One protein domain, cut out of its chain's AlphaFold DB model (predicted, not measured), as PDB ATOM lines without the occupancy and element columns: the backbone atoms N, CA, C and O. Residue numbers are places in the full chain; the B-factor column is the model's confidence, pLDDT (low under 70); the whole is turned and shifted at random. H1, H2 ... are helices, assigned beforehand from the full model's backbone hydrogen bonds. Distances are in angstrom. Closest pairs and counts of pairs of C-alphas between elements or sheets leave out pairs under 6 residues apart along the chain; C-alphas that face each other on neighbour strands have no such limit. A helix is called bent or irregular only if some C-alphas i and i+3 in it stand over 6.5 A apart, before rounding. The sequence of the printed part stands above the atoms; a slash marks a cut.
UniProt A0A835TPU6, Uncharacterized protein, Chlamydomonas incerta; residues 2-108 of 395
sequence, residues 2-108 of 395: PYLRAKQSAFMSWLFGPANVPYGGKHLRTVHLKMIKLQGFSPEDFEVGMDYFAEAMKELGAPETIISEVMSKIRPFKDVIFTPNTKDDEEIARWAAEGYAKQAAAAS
ATOM      1  N   PRO A   2     231.997 264.545 357.620       84.94
ATOM      2  CA  PRO A   2     230.818 263.721 357.953       84.94
ATOM      3  C   PRO A   2     231.026 262.816 359.182       84.94
ATOM      4  O   PRO A   2     230.111 262.634 359.979       84.94
ATOM      5  N   TYR A   3     232.252 262.325 359.388       86.31
ATOM      6  CA  TYR A   3     232.597 261.420 360.488       86.31
ATOM      7  C   TYR A   3     232.397 262.030 361.885       86.31
ATOM      8  O   TYR A   3     231.869 261.376 362.784       86.31
ATOM      9  N   LEU A   4     232.777 263.300 362.073       85.88
ATOM     10  CA  LEU A   4     232.615 263.981 363.362       85.88
ATOM     11  C   LEU A   4     231.133 264.178 363.699       85.88
ATOM     12  O   LEU A   4     230.717 263.926 364.827       85.88
ATOM     13  N   ARG A   5     230.328 264.544 362.693       88.31
ATOM     14  CA  ARG A   5     228.881 264.722 362.843       88.31
ATOM     15  C   ARG A   5     228.190 263.419 363.243       88.31
ATOM     16  O   ARG A   5     227.348 263.444 364.131       88.31
ATOM     17  N   ALA A   6     228.576 262.288 362.646       90.00
ATOM     18  CA  ALA A   6     228.028 260.978 362.999       90.00
ATOM     19  C   ALA A   6     228.313 260.615 364.470       90.00
ATOM     20  O   ALA A   6     227.397 260.253 365.209       90.00
ATOM     21  N   LYS A   7     229.555 260.809 364.936       89.38
ATOM     22  CA  LYS A   7     229.924 260.567 366.343       89.38
ATOM     23  C   LYS A   7     229.151 261.446 367.319       89.38
ATOM     24  O   LYS A   7     228.628 260.945 368.311       89.38
ATOM     25  N   GLN A   8     229.068 262.740 367.019       90.25
ATOM     26  CA  GLN A   8     228.311 263.684 367.835       90.25
ATOM     27  C   GLN A   8     226.826 263.318 367.852       90.25
ATOM     28  O   GLN A   8     226.223 263.319 368.917       90.25
ATOM     29  N   SER A   9     226.250 262.917 366.713       93.50
ATOM     30  CA  SER A   9     224.845 262.507 366.656       93.50
ATOM     31  C   SER A   9     224.554 261.278 367.516       93.50
ATOM     32  O   SER A   9     223.598 261.307 368.276       93.50
ATOM     33  N   ALA A  10     225.415 260.252 367.499       93.88
ATOM     34  CA  ALA A  10     225.235 259.065 368.334       93.88
ATOM     35  C   ALA A  10     225.314 259.396 369.834       93.88
ATOM     36  O   ALA A  10     224.510 258.904 370.625       93.88
ATOM     37  N   PHE A  11     226.258 260.260 370.225       94.81
ATOM     38  CA  PHE A  11     226.351 260.740 371.604       94.81
ATOM     39  C   PHE A  11     225.116 261.551 372.008       94.81
ATOM     40  O   PHE A  11     224.557 261.302 373.069       94.81
ATOM     41  N   MET A  12     224.639 262.455 371.150       95.31
ATOM     42  CA  MET A  12     223.443 263.259 371.423       95.31
ATOM     43  C   MET A  12     222.177 262.399 371.503       95.31
ATOM     44  O   MET A  12     221.379 262.578 372.417       95.31
ATOM     45  N   SER A  13     222.013 261.413 370.617       96.75
ATOM     46  CA  SER A  13     220.898 260.462 370.680       96.75
ATOM     47  C   SER A  13     220.882 259.671 371.987       96.75
ATOM     48  O   SER A  13     219.816 259.425 372.541       96.75
ATOM     49  N   TRP A  14     222.052 259.293 372.505       96.94
ATOM     50  CA  TRP A  14     222.159 258.650 373.811       96.94
ATOM     51  C   TRP A  14     221.892 259.626 374.968       96.94
ATOM     52  O   TRP A  14     221.189 259.293 375.928       96.94
ATOM     53  N   LEU A  15     222.435 260.840 374.878       96.69
ATOM     54  CA  LEU A  15     222.327 261.865 375.909       96.69
ATOM     55  C   LEU A  15     220.865 262.246 376.161       96.69
ATOM     56  O   LEU A  15     220.430 262.220 377.311       96.69
ATOM     57  N   PHE A  16     220.105 262.486 375.091       97.00
ATOM     58  CA  PHE A  16     218.662 262.758 375.128       97.00
ATOM     59  C   PHE A  16     217.795 261.486 375.129       97.00
ATOM     60  O   PHE A  16     216.570 261.563 375.061       97.00
ATOM     61  N   GLY A  17     218.423 260.311 375.182       95.75
ATOM     62  CA  GLY A  17     217.747 259.026 375.314       95.75
ATOM     63  C   GLY A  17     217.391 258.686 376.768       95.75
ATOM     64  O   GLY A  17     217.664 259.464 377.687       95.75
ATOM     65  N   PRO A  18     216.824 257.489 377.008       96.31
ATOM     66  CA  PRO A  18     216.415 257.057 378.342       96.31
ATOM     67  C   PRO A  18     217.568 257.119 379.357       96.31
ATOM     68  O   PRO A  18     218.690 256.704 379.063       96.31
ATOM     69  N   ALA A  19     217.291 257.601 380.572       91.44
ATOM     70  CA  ALA A  19     218.310 257.839 381.602       91.44
ATOM     71  C   ALA A  19     219.089 256.578 382.026       91.44
ATOM     72  O   ALA A  19     220.252 256.673 382.407       91.44
ATOM     73  N   ASN A  20     218.474 255.398 381.913       93.50
ATOM     74  CA  ASN A  20     219.040 254.129 382.389       93.50
ATOM     75  C   ASN A  20     219.890 253.389 381.346       93.50
ATOM     76  O   ASN A  20     220.392 252.303 381.627       93.50
ATOM     77  N   VAL A  21     220.023 253.927 380.132       96.00
ATOM     78  CA  VAL A  21     220.800 253.270 379.077       96.00
ATOM     79  C   VAL A  21     222.260 253.710 379.206       96.00
ATOM     80  O   VAL A  21     222.526 254.911 379.138       96.00
ATOM     81  N   PRO A  22     223.225 252.791 379.382       95.38
ATOM     82  CA  PRO A  22     224.641 253.146 379.398       95.38
ATOM     83  C   PRO A  22     225.108 253.594 378.007       95.38
ATOM     84  O   PRO A  22     224.569 253.168 376.984       95.38
ATOM     85  N   TYR A  23     226.121 254.459 377.954       96.12
ATOM     86  CA  TYR A  23     226.686 254.903 376.680       96.12
ATOM     87  C   TYR A  23     227.436 253.751 375.999       96.12
ATOM     88  O   TYR A  23     228.471 253.310 376.489       96.12
ATOM     89  N   GLY A  24     226.920 253.278 374.861       94.69
ATOM     90  CA  GLY A  24     227.507 252.174 374.089       94.69
ATOM     91  C   GLY A  24     228.582 252.583 373.074       94.69
ATOM     92  O   GLY A  24     228.973 251.770 372.243       94.69
ATOM     93  N   GLY A  25     229.015 253.848 373.067       93.69
ATOM     94  CA  GLY A  25     230.046 254.326 372.142       93.69
ATOM     95  C   GLY A  25     231.475 254.010 372.596       93.69
ATOM     96  O   GLY A  25     231.708 253.332 373.595       93.69
ATOM     97  N   LYS A  26     232.461 254.545 371.861       93.88
ATOM     98  CA  LYS A  26     233.875 254.461 372.262       93.88
ATOM     99  C   LYS A  26     234.067 255.099 373.640       93.88
ATOM    100  O   LYS A  26     233.447 256.116 373.943       93.88
ATOM    101  N   HIS A  27     234.969 254.538 374.441       95.12
ATOM    102  CA  HIS A  27     235.283 255.079 375.759       95.12
ATOM    103  C   HIS A  27     235.737 256.547 375.651       95.12
ATOM    104  O   HIS A  27     236.625 256.873 374.860       95.12
ATOM    105  N   LEU A  28     235.101 257.447 376.411       95.25
ATOM    106  CA  LEU A  28     235.258 258.893 376.209       95.25
ATOM    107  C   LEU A  28     236.686 259.376 376.439       95.25
ATOM    108  O   LEU A  28     237.139 260.261 375.714       95.25
ATOM    109  N   ARG A  29     237.405 258.768 377.388       96.44
ATOM    110  CA  ARG A  29     238.819 259.063 377.603       96.44
ATOM    111  C   ARG A  29     239.629 258.826 376.339       96.44
ATOM    112  O   ARG A  29     240.273 259.749 375.868       96.44
ATOM    113  N   THR A  30     239.515 257.652 375.726       95.19
ATOM    114  CA  THR A  30     240.222 257.296 374.486       95.19
ATOM    115  C   THR A  30     239.958 258.304 373.364       95.19
ATOM    116  O   THR A  30     240.872 258.697 372.643       95.19
ATOM    117  N   VAL A  31     238.716 258.788 373.241       94.50
ATOM    118  CA  VAL A  31     238.341 259.774 372.214       94.50
ATOM    119  C   VAL A  31     239.004 261.139 372.445       94.50
ATOM    120  O   VAL A  31     239.411 261.778 371.475       94.50
ATOM    121  N   HIS A  32     239.133 261.578 373.700       96.31
ATOM    122  CA  HIS A  32     239.682 262.895 374.054       96.31
ATOM    123  C   HIS A  32     241.173 262.864 374.408       96.31
ATOM    124  O   HIS A  32     241.816 263.910 374.438       96.31
ATOM    125  N   LEU A  33     241.757 261.684 374.617       96.94
ATOM    126  CA  LEU A  33     243.131 261.505 375.087       96.94
ATOM    127  C   LEU A  33     244.149 262.186 374.159       96.94
ATOM    128  O   LEU A  33     245.122 262.768 374.634       96.94
ATOM    129  N   LYS A  34     243.882 262.222 372.847       95.44
ATOM    130  CA  LYS A  34     244.726 262.940 371.885       95.44
ATOM    131  C   LYS A  34     244.730 264.450 372.132       95.44
ATOM    132  O   LYS A  34     245.786 265.069 372.064       95.44
ATOM    133  N   MET A  35     243.571 265.037 372.428       96.50
ATOM    134  CA  MET A  35     243.464 266.462 372.761       96.50
ATOM    135  C   MET A  35     244.113 266.758 374.113       96.50
ATOM    136  O   MET A  35     244.854 267.727 374.231       96.50
ATOM    137  N   ILE A  36     243.919 265.885 375.104       97.25
ATOM    138  CA  ILE A  36     244.528 266.031 376.435       97.25
ATOM    139  C   ILE A  36     246.058 266.046 376.324       97.25
ATOM    140  O   ILE A  36     246.713 266.939 376.852       97.25
ATOM    141  N   LYS A  37     246.644 265.087 375.596       96.31
ATOM    142  CA  LYS A  37     248.104 264.936 375.505       96.31
ATOM    143  C   LYS A  37     248.773 265.931 374.556       96.31
ATOM    144  O   LYS A  37     249.887 266.353 374.841       96.31
ATOM    145  N   LEU A  38     248.139 266.275 373.431       94.88
ATOM    146  CA  LEU A  38     248.768 267.114 372.399       94.88
ATOM    147  C   LEU A  38     248.361 268.585 372.461       94.88
ATOM    148  O   LEU A  38     249.145 269.438 372.062       94.88
ATOM    149  N   GLN A  39     247.136 268.879 372.895       96.88
ATOM    150  CA  GLN A  39     246.577 270.236 372.877       96.88
ATOM    151  C   GLN A  39     246.454 270.838 374.278       96.88
ATOM    152  O   GLN A  39     246.084 271.998 374.400       96.88
ATOM    153  N   GLY A  40     246.763 270.066 375.325       97.25
ATOM    154  CA  GLY A  40     246.612 270.517 376.705       97.25
ATOM    155  C   GLY A  40     245.154 270.658 377.134       97.25
ATOM    156  O   GLY A  40     244.880 271.448 378.026       97.25
ATOM    157  N   PHE A  41     244.233 269.907 376.511       98.31
ATOM    158  CA  PHE A  41     242.820 269.930 376.895       98.31
ATOM    159  C   PHE A  41     242.672 269.543 378.368       98.31
ATOM    160  O   PHE A  41     243.048 268.436 378.769       98.31
ATOM    161  N   SER A  42     242.151 270.477 379.153       98.19
ATOM    162  CA  SER A  42     242.143 270.447 380.611       98.19
ATOM    163  C   SER A  42     240.726 270.273 381.179       98.19
ATOM    164  O   SER A  42     239.734 270.476 380.468       98.19
ATOM    165  N   PRO A  43     240.588 269.888 382.462       98.25
ATOM    166  CA  PRO A  43     239.295 269.851 383.142       98.25
ATOM    167  C   PRO A  43     238.541 271.185 383.111       98.25
ATOM    168  O   PRO A  43     237.313 271.181 383.122       98.25
ATOM    169  N   GLU A  44     239.256 272.309 383.070       98.19
ATOM    170  CA  GLU A  44     238.701 273.657 382.983       98.19
ATOM    171  C   GLU A  44     238.069 273.915 381.607       98.19
ATOM    172  O   GLU A  44     236.955 274.431 381.533       98.19
ATOM    173  N   ASP A  45     238.718 273.478 380.522       98.25
ATOM    174  CA  ASP A  45     238.173 273.594 379.161       98.25
ATOM    175  C   ASP A  45     236.867 272.801 378.999       98.25
ATOM    176  O   ASP A  45     235.960 273.202 378.266       98.25
ATOM    177  N   PHE A  46     236.756 271.667 379.696       98.25
ATOM    178  CA  PHE A  46     235.537 270.863 379.709       98.25
ATOM    179  C   PHE A  46     234.372 271.585 380.400       98.25
ATOM    180  O   PHE A  46     233.259 271.561 379.876       98.25
ATOM    181  N   GLU A  47     234.614 272.249 381.536       98.06
ATOM    182  CA  GLU A  47     233.592 273.046 382.238       98.06
ATOM    183  C   GLU A  47     233.099 274.202 381.362       98.06
ATOM    184  O   GLU A  47     231.894 274.363 381.185       98.06
ATOM    185  N   VAL A  48     234.017 274.921 380.708       98.31
ATOM    186  CA  VAL A  48     233.667 275.971 379.737       98.31
ATOM    187  C   VAL A  48     232.806 275.403 378.599       98.31
ATOM    188  O   VAL A  48     231.817 276.010 378.190       98.31
ATOM    189  N   GLY A  49     233.136 274.207 378.105       96.94
ATOM    190  CA  GLY A  49     232.320 273.499 377.117       96.94
ATOM    191  C   GLY A  49     230.911 273.149 377.616       96.94
ATOM    192  O   GLY A  49     229.954 273.248 376.845       96.94
ATOM    193  N   MET A  50     230.759 272.770 378.889       97.75
ATOM    194  CA  MET A  50     229.445 272.522 379.494       97.75
ATOM    195  C   MET A  50     228.631 273.809 379.653       97.75
ATOM    196  O   MET A  50     227.433 273.786 379.373       97.75
ATOM    197  N   ASP A  51     229.265 274.918 380.036       98.31
ATOM    198  CA  ASP A  51     228.606 276.223 380.144       98.31
ATOM    199  C   ASP A  51     228.056 276.673 378.786       98.31
ATOM    200  O   ASP A  51     226.877 277.018 378.676       98.31
ATOM    201  N   TYR A  52     228.857 276.562 377.720       98.38
ATOM    202  CA  TYR A  52     228.392 276.844 376.359       98.38
ATOM    203  C   TYR A  52     227.267 275.913 375.913       98.38
ATOM    204  O   TYR A  52     226.339 276.340 375.223       98.38
ATOM    205  N   PHE A  53     227.317 274.637 376.296       97.88
ATOM    206  CA  PHE A  53     226.250 273.696 375.981       97.88
ATOM    207  C   PHE A  53     224.943 274.054 376.712       97.88
ATOM    208  O   PHE A  53     223.867 273.978 376.116       97.88
ATOM    209  N   ALA A  54     225.026 274.510 377.966       98.19
ATOM    210  CA  ALA A  54     223.880 274.979 378.744       98.19
ATOM    211  C   ALA A  54     223.270 276.244 378.133       98.19
ATOM    212  O   ALA A  54     222.053 276.325 377.950       98.19
ATOM    213  N   GLU A  55     224.122 277.208 377.775       98.44
ATOM    214  CA  GLU A  55     223.724 278.452 377.120       98.44
ATOM    215  C   GLU A  55     223.043 278.170 375.776       98.44
ATOM    216  O   GLU A  55     221.943 278.664 375.537       98.44
ATOM    217  N   ALA A  56     223.601 277.274 374.955       98.06
ATOM    218  CA  ALA A  56     223.001 276.877 373.684       98.06
ATOM    219  C   ALA A  56     221.617 276.220 373.857       98.06
ATOM    220  O   ALA A  56     220.690 276.512 373.099       98.06
ATOM    221  N   MET A  57     221.433 275.350 374.859       98.12
ATOM    222  CA  MET A  57     220.113 274.769 375.147       98.12
ATOM    223  C   MET A  57     219.108 275.834 375.598       98.12
ATOM    224  O   MET A  57     217.945 275.802 375.189       98.12
ATOM    225  N   LYS A  58     219.556 276.798 376.405       98.44
ATOM    226  CA  LYS A  58     218.736 277.921 376.863       98.44
ATOM    227  C   LYS A  58     218.322 278.836 375.709       98.44
ATOM    228  O   LYS A  58     217.159 279.222 375.638       98.44
ATOM    229  N   GLU A  59     219.234 279.148 374.788       98.38
ATOM    230  CA  GLU A  59     218.946 279.935 373.579       98.38
ATOM    231  C   GLU A  59     217.926 279.249 372.662       98.38
ATOM    232  O   GLU A  59     217.075 279.912 372.070       98.38
ATOM    233  N   LEU A  60     217.956 277.915 372.595       98.19
ATOM    234  CA  LEU A  60     216.969 277.109 371.873       98.19
ATOM    235  C   LEU A  60     215.608 277.013 372.589       98.19
ATOM    236  O   LEU A  60     214.691 276.370 372.077       98.19
ATOM    237  N   GLY A  61     215.456 277.646 373.755       98.12
ATOM    238  CA  GLY A  61     214.216 277.651 374.526       98.12
ATOM    239  C   GLY A  61     213.958 276.354 375.292       98.12
ATOM    240  O   GLY A  61     212.810 276.078 375.645       98.12
ATOM    241  N   ALA A  62     214.991 275.543 375.552       98.06
ATOM    242  CA  ALA A  62     214.841 274.381 376.417       98.06
ATOM    243  C   ALA A  62     214.507 274.834 377.853       98.06
ATOM    244  O   ALA A  62     215.114 275.782 378.359       98.06
ATOM    245  N   PRO A  63     213.557 274.178 378.539       98.44
ATOM    246  CA  PRO A  63     213.242 274.508 379.922       98.44
ATOM    247  C   PRO A  63     214.416 274.153 380.846       98.44
ATOM    248  O   PRO A  63     215.076 273.128 380.669       98.44
ATOM    249  N   GLU A  64     214.626 274.969 381.883       98.06
ATOM    250  CA  GLU A  64     215.735 274.836 382.847       98.06
ATOM    251  C   GLU A  64     215.799 273.448 383.509       98.06
ATOM    252  O   GLU A  64     216.874 272.946 383.835       98.06
ATOM    253  N   THR A  65     214.647 272.789 383.668       98.06
ATOM    254  CA  THR A  65     214.550 271.426 384.209       98.06
ATOM    255  C   THR A  65     215.252 270.398 383.323       98.06
ATOM    256  O   THR A  65     215.990 269.560 383.835       98.06
ATOM    257  N   ILE A  66     215.081 270.491 382.000       97.69
ATOM    258  CA  ILE A  66     215.723 269.594 381.029       97.69
ATOM    259  C   ILE A  66     217.216 269.903 380.927       97.69
ATOM    260  O   ILE A  66     218.027 268.984 380.864       97.69
ATOM    261  N   ILE A  67     217.597 271.184 380.967       98.25
ATOM    262  CA  ILE A  67     219.011 271.581 380.999       98.25
ATOM    263  C   ILE A  67     219.689 270.978 382.236       98.25
ATOM    264  O   ILE A  67     220.734 270.343 382.118       98.25
ATOM    265  N   SER A  68     219.062 271.097 383.409       98.12
ATOM    266  CA  SER A  68     219.577 270.538 384.665       98.12
ATOM    267  C   SER A  68     219.733 269.015 384.610       98.12
ATOM    268  O   SER A  68     220.762 268.489 385.036       98.12
ATOM    269  N   GLU A  69     218.748 268.303 384.055       97.00
ATOM    270  CA  GLU A  69     218.804 266.848 383.867       97.00
ATOM    271  C   GLU A  69     219.978 266.444 382.967       97.00
ATOM    272  O   GLU A  69     220.789 265.583 383.321       97.00
ATOM    273  N   VAL A  70     220.121 267.119 381.826       97.75
ATOM    274  CA  VAL A  70     221.185 266.846 380.860       97.75
ATOM    275  C   VAL A  70     222.563 267.154 381.451       97.75
ATOM    276  O   VAL A  70     223.469 266.327 381.345       97.75
ATOM    277  N   MET A  71     222.728 268.284 382.144       97.62
ATOM    278  CA  MET A  71     223.988 268.624 382.815       97.62
ATOM    279  C   MET A  71     224.337 267.624 383.914       97.62
ATOM    280  O   MET A  71     225.489 267.204 384.025       97.62
ATOM    281  N   SER A  72     223.346 267.175 384.691       97.56
ATOM    282  CA  SER A  72     223.547 266.134 385.701       97.56
ATOM    283  C   SER A  72     224.008 264.811 385.084       97.56
ATOM    284  O   SER A  72     224.776 264.087 385.713       97.56
ATOM    285  N   LYS A  73     223.569 264.494 383.860       96.38
ATOM    286  CA  LYS A  73     223.982 263.290 383.126       96.38
ATOM    287  C   LYS A  73     225.395 263.413 382.544       96.38
ATOM    288  O   LYS A  73     226.102 262.413 382.490       96.38
ATOM    289  N   ILE A  74     225.827 264.610 382.131       96.81
ATOM    290  CA  ILE A  74     227.151 264.839 381.516       96.81
ATOM    291  C   ILE A  74     228.269 264.951 382.557       96.81
ATOM    292  O   ILE A  74     229.357 264.422 382.335       96.81
ATOM    293  N   ARG A  75     228.023 265.615 383.692       97.44
ATOM    294  CA  ARG A  75     229.059 265.921 384.697       97.44
ATOM    295  C   ARG A  75     229.927 264.726 385.124       97.44
ATOM    296  O   ARG A  75     231.145 264.895 385.143       97.44
ATOM    297  N   PRO A  76     229.383 263.518 385.384       97.19
ATOM    298  CA  PRO A  76     230.200 262.363 385.767       97.19
ATOM    299  C   PRO A  76     231.252 261.959 384.722       97.19
ATOM    300  O   PRO A  76     232.253 261.329 385.054       97.19
ATOM    301  N   PHE A  77     231.064 262.322 383.450       96.81
ATOM    302  CA  PHE A  77     232.026 261.997 382.399       96.81
ATOM    303  C   PHE A  77     233.284 262.851 382.432       96.81
ATOM    304  O   PHE A  77     234.274 262.446 381.827       96.81
ATOM    305  N   LYS A  78     233.286 263.976 383.157       97.94
ATOM    306  CA  LYS A  78     234.511 264.735 383.421       97.94
ATOM    307  C   LYS A  78     235.554 263.823 384.065       97.94
ATOM    308  O   LYS A  78     236.648 263.656 383.531       97.94
ATOM    309  N   ASP A  79     235.172 263.146 385.143       98.06
ATOM    310  CA  ASP A  79     236.068 262.236 385.854       98.06
ATOM    311  C   ASP A  79     236.495 261.079 384.952       98.06
ATOM    312  O   ASP A  79     237.675 260.743 384.898       98.06
ATOM    313  N   VAL A  80     235.579 260.522 384.154       97.12
ATOM    314  CA  VAL A  80     235.905 259.450 383.197       97.12
ATOM    315  C   VAL A  80     236.926 259.906 382.151       97.12
ATOM    316  O   VAL A  80     237.834 259.152 381.818       97.12
ATOM    317  N   ILE A  81     236.792 261.123 381.618       97.50
ATOM    318  CA  ILE A  81     237.686 261.660 380.587       97.50
ATOM    319  C   ILE A  81     239.073 261.931 381.165       97.50
ATOM    320  O   ILE A  81     240.061 261.588 380.518       97.50
ATOM    321  N   PHE A  82     239.165 262.509 382.365       98.12
ATOM    322  CA  PHE A  82     240.435 262.986 382.918       98.12
ATOM    323  C   PHE A  82     241.147 261.994 383.844       98.12
ATOM    324  O   PHE A  82     242.366 262.104 383.984       98.12
ATOM    325  N   THR A  83     240.471 260.967 384.366       98.00
ATOM    326  CA  THR A  83     241.101 259.923 385.194       98.00
ATOM    327  C   THR A  83     242.036 259.036 384.364       98.00
ATOM    328  O   THR A  83     241.561 258.389 383.430       98.00
ATOM    329  N   PRO A  84     243.346 258.969 384.682       96.38
ATOM    330  CA  PRO A  84     244.297 258.074 384.023       96.38
ATOM    331  C   PRO A  84     243.842 256.617 383.976       96.38
ATOM    332  O   PRO A  84     243.354 256.082 384.970       96.38
ATOM    333  N   ASN A  85     244.022 255.975 382.822       95.50
ATOM    334  CA  ASN A  85     243.678 254.577 382.588       95.50
ATOM    335  C   ASN A  85     244.903 253.847 382.016       95.50
ATOM    336  O   ASN A  85     245.653 254.414 381.230       95.50
ATOM    337  N   THR A  86     245.105 252.578 382.370       94.75
ATOM    338  CA  THR A  86     246.225 251.765 381.861       94.75
ATOM    339  C   THR A  86     246.189 251.591 380.342       94.75
ATOM    340  O   THR A  86     247.229 251.435 379.714       94.75
ATOM    341  N   LYS A  87     245.001 251.684 379.731       93.50
ATOM    342  CA  LYS A  87     244.833 251.645 378.269       93.50
ATOM    343  C   LYS A  87     245.333 252.899 377.551       93.50
ATOM    344  O   LYS A  87     245.408 252.909 376.325       93.50
ATOM    345  N   ASP A  88     245.650 253.966 378.282       94.94
ATOM    346  CA  ASP A  88     246.138 255.197 377.664       94.94
ATOM    347  C   ASP A  88     247.483 254.981 376.980       94.94
ATOM    348  O   ASP A  88     247.703 255.506 375.891       94.94
ATOM    349  N   ASP A  89     248.367 254.198 377.598       94.50
ATOM    350  CA  ASP A  89     249.708 253.946 377.076       94.50
ATOM    351  C   ASP A  89     249.651 253.136 375.773       94.50
ATOM    352  O   ASP A  89     250.367 253.442 374.818       94.50
ATOM    353  N   GLU A  90     248.735 252.165 375.694       94.94
ATOM    354  CA  GLU A  90     248.467 251.385 374.480       94.94
ATOM    355  C   GLU A  90     247.954 252.280 373.341       94.94
ATOM    356  O   GLU A  90     248.444 252.205 372.211       94.94
ATOM    357  N   GLU A  91     247.005 253.172 373.633       94.06
ATOM    358  CA  GLU A  91     246.434 254.085 372.638       94.06
ATOM    359  C   GLU A  91     247.471 255.122 372.162       94.06
ATOM    360  O   GLU A  91     247.570 255.418 370.967       94.06
ATOM    361  N   ILE A  92     248.307 255.634 373.072       93.50
ATOM    362  CA  ILE A  92     249.408 256.548 372.739       93.50
ATOM    363  C   ILE A  92     250.446 255.841 371.861       93.50
ATOM    364  O   ILE A  92     250.875 256.408 370.851       93.50
ATOM    365  N   ALA A  93     250.822 254.603 372.194       94.50
ATOM    366  CA  ALA A  93     251.737 253.803 371.385       94.50
ATOM    367  C   ALA A  93     251.161 253.530 369.987       94.50
ATOM    368  O   ALA A  93     251.873 253.664 368.986       94.50
ATOM    369  N   ARG A  94     249.856 253.238 369.896       94.50
ATOM    370  CA  ARG A  94     249.147 253.063 368.621       94.50
ATOM    371  C   ARG A  94     249.209 254.323 367.761       94.50
ATOM    372  O   ARG A  94     249.526 254.229 366.577       94.50
ATOM    373  N   TRP A  95     248.960 255.505 368.328       92.19
ATOM    374  CA  TRP A  95     249.054 256.761 367.574       92.19
ATOM    375  C   TRP A  95     250.478 257.122 367.177       92.19
ATOM    376  O   TRP A  95     250.675 257.683 366.099       92.19
ATOM    377  N   ALA A  96     251.468 256.809 368.016       92.00
ATOM    378  CA  ALA A  96     252.869 256.973 367.651       92.00
ATOM    379  C   ALA A  96     253.195 256.100 366.431       92.00
ATOM    380  O   ALA A  96     253.686 256.618 365.427       92.00
ATOM    381  N   ALA A  97     252.831 254.814 366.462       93.62
ATOM    382  CA  ALA A  97     253.025 253.889 365.346       93.62
ATOM    383  C   ALA A  97     252.290 254.340 364.069       93.62
ATOM    384  O   ALA A  97     252.884 254.343 362.991       93.62
ATOM    385  N   GLU A  98     251.034 254.786 364.178       92.06
ATOM    386  CA  GLU A  98     250.270 255.328 363.047       92.06
ATOM    387  C   GLU A  98     250.912 256.609 362.487       92.06
ATOM    388  O   GLU A  98     251.001 256.792 361.270       92.06
ATOM    389  N   GLY A  99     251.415 257.485 363.361       88.62
ATOM    390  CA  GLY A  99     252.151 258.688 362.984       88.62
ATOM    391  C   GLY A  99     253.420 258.367 362.196       88.62
ATOM    392  O   GLY A  99     253.642 258.953 361.135       88.62
ATOM    393  N   TYR A 100     254.210 257.395 362.662       87.38
ATOM    394  CA  TYR A 100     255.392 256.908 361.949       87.38
ATOM    395  C   TYR A 100     255.030 256.254 360.615       87.38
ATOM    396  O   TYR A 100     255.658 256.563 359.604       87.38
ATOM    397  N   ALA A 101     253.988 255.417 360.571       90.69
ATOM    398  CA  ALA A 101     253.523 254.791 359.334       90.69
ATOM    399  C   ALA A 101     253.090 255.842 358.301       90.69
ATOM    400  O   ALA A 101     253.446 255.757 357.124       90.69
ATOM    401  N   LYS A 102     252.383 256.888 358.743       90.44
ATOM    402  CA  LYS A 102     251.949 257.987 357.879       90.44
ATOM    403  C   LYS A 102     253.119 258.835 357.378       90.44
ATOM    404  O   LYS A 102     253.120 259.230 356.213       90.44
ATOM    405  N   GLN A 103     254.121 259.095 358.218       87.44
ATOM    406  CA  GLN A 103     255.337 259.802 357.804       87.44
ATOM    407  C   GLN A 103     256.187 258.967 356.840       87.44
ATOM    408  O   GLN A 103     256.650 259.498 355.835       87.44
ATOM    409  N   ALA A 104     256.336 257.664 357.086       88.50
ATOM    410  CA  ALA A 104     257.035 256.754 356.183       88.50
ATOM    411  C   ALA A 104     256.338 256.674 354.815       88.50
ATOM    412  O   ALA A 104     256.996 256.755 353.777       88.50
ATOM    413  N   ALA A 105     255.001 256.606 354.802       89.44
ATOM    414  CA  ALA A 105     254.217 256.661 353.573       89.44
ATOM    415  C   ALA A 105     254.440 257.982 352.818       89.44
ATOM    416  O   ALA A 105     254.699 257.957 351.615       89.44
ATOM    417  N   ALA A 106     254.427 259.124 353.515       91.06
ATOM    418  CA  ALA A 106     254.693 260.430 352.911       91.06
ATOM    419  C   ALA A 106     256.125 260.554 352.354       91.06
ATOM    420  O   ALA A 106     256.309 261.065 351.251       91.06
ATOM    421  N   ALA A 107     257.132 260.047 353.073       91.06
ATOM    422  CA  ALA A 107     258.532 260.070 352.647       91.06
ATOM    423  C   ALA A 107     258.807 259.144 351.453       91.06
ATOM    424  O   ALA A 107     259.667 259.437 350.625       91.06
ATOM    425  N   SER A 108     258.061 258.042 351.333       89.56
ATOM    426  CA  SER A 108     258.232 257.090 350.232       89.56
ATOM    427  C   SER A 108     257.814 257.645 348.866       89.56
ATOM    428  O   SER A 108     258.117 257.020 347.850       89.56
TER     429      SER A 108
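AT A GLANCE: This is residues 2 to 108 of the 395 residues of an uncharacterized protein of Chlamydomonas incerta (UniProt A0A835TPU6). The helices make a loose, elongated arch: the hairpin of H3 and H4 lies at one end, H5 and H2 cross in the middle, and the long H6 forms an arm at the other end, where residues 96 to 108 stick out. H1 meets this arch at H4 with residue 15 alone, and its far end, Pro 2, points to the same side of the arch as the free end of H6. The printed part has 107 residues with six named helices, H1 to H6 in chain order, and no named strand; the class is all helix. The whole is loose, with a radius of gyration of the C-alphas of 16.8 A and spans of 56 by 30 by 26 A.

IN THESE COORDINATES: H1 is residues 2 to 15, 19.9 A long, beginning at C-alpha 2 at (230.818, 263.721, 357.953). H2 is residues 28 to 39, 16.4 A long; it is irregular, with C-alphas 31 and 34 7.1 A apart, and its line is a rough one. H3 is residues 43 to 59, 24.6 A long, with C-alpha 43 at (239.295, 269.851, 383.142). H4 is residues 64 to 74, and H5 is residues 76 to 82. H6, the longest helix, is residues 87 to 107, 30.3 A long, ending at C-alpha 107 at (258.532, 260.070, 352.647).

HOW THE PARTS SIT: Helix packing is mostly crossed, with 1 of 5 touching pairs at a shallow tilt. H1 and H4 only just touch, with 3 pairs of C-alphas within 8 A, the closest being Leu 15 and Val 70 at 7.1 A. They run opposite ways at a steep tilt of 69 degrees, only just short of about perpendicular. Residues 28 to 33 of H2 touch H5, with the C-alphas of Arg 29 and Ile 81 closest at 4.1 A, at a steep tilt of 44 degrees, the same way. H2 touches H6 with residues 30 to 34, and H6 touches H2 with residues 88 to 92; the closest C-alphas are those of Thr 30 and Asp 88, 7.0 A apart. H3 and H4 form a helical hairpin, touching at a shallow tilt of 28 degrees, opposite ways, with the C-alphas of Ala 54 and Ile 67 closest at 6.4 A. H3 and H5 only just touch, with 3 pairs of C-alphas within 8 A, the closest being Pro 43 and Phe 82 at 7.0 A. H4 and H5 meet only through their link. H1 and H6 are apart. Every O i to N i+4 pair is within hydrogen-bond range in H1, H3, H4 and H6; in H2 it is 6 of 8 and in H5 2 of 3.

THE WHOLE: The two C-alphas farthest apart are those of Thr 65 and Ser 108, 57.2 A. Without residues 96 to 108, which stand free, the body spans 44 by 27 by 26 A. The link from H1 to H2, residues 16 to 27, is long, and the other links are tight. The printed part has no cut, its mean pLDDT is 95.2, and no printed residue is under 70.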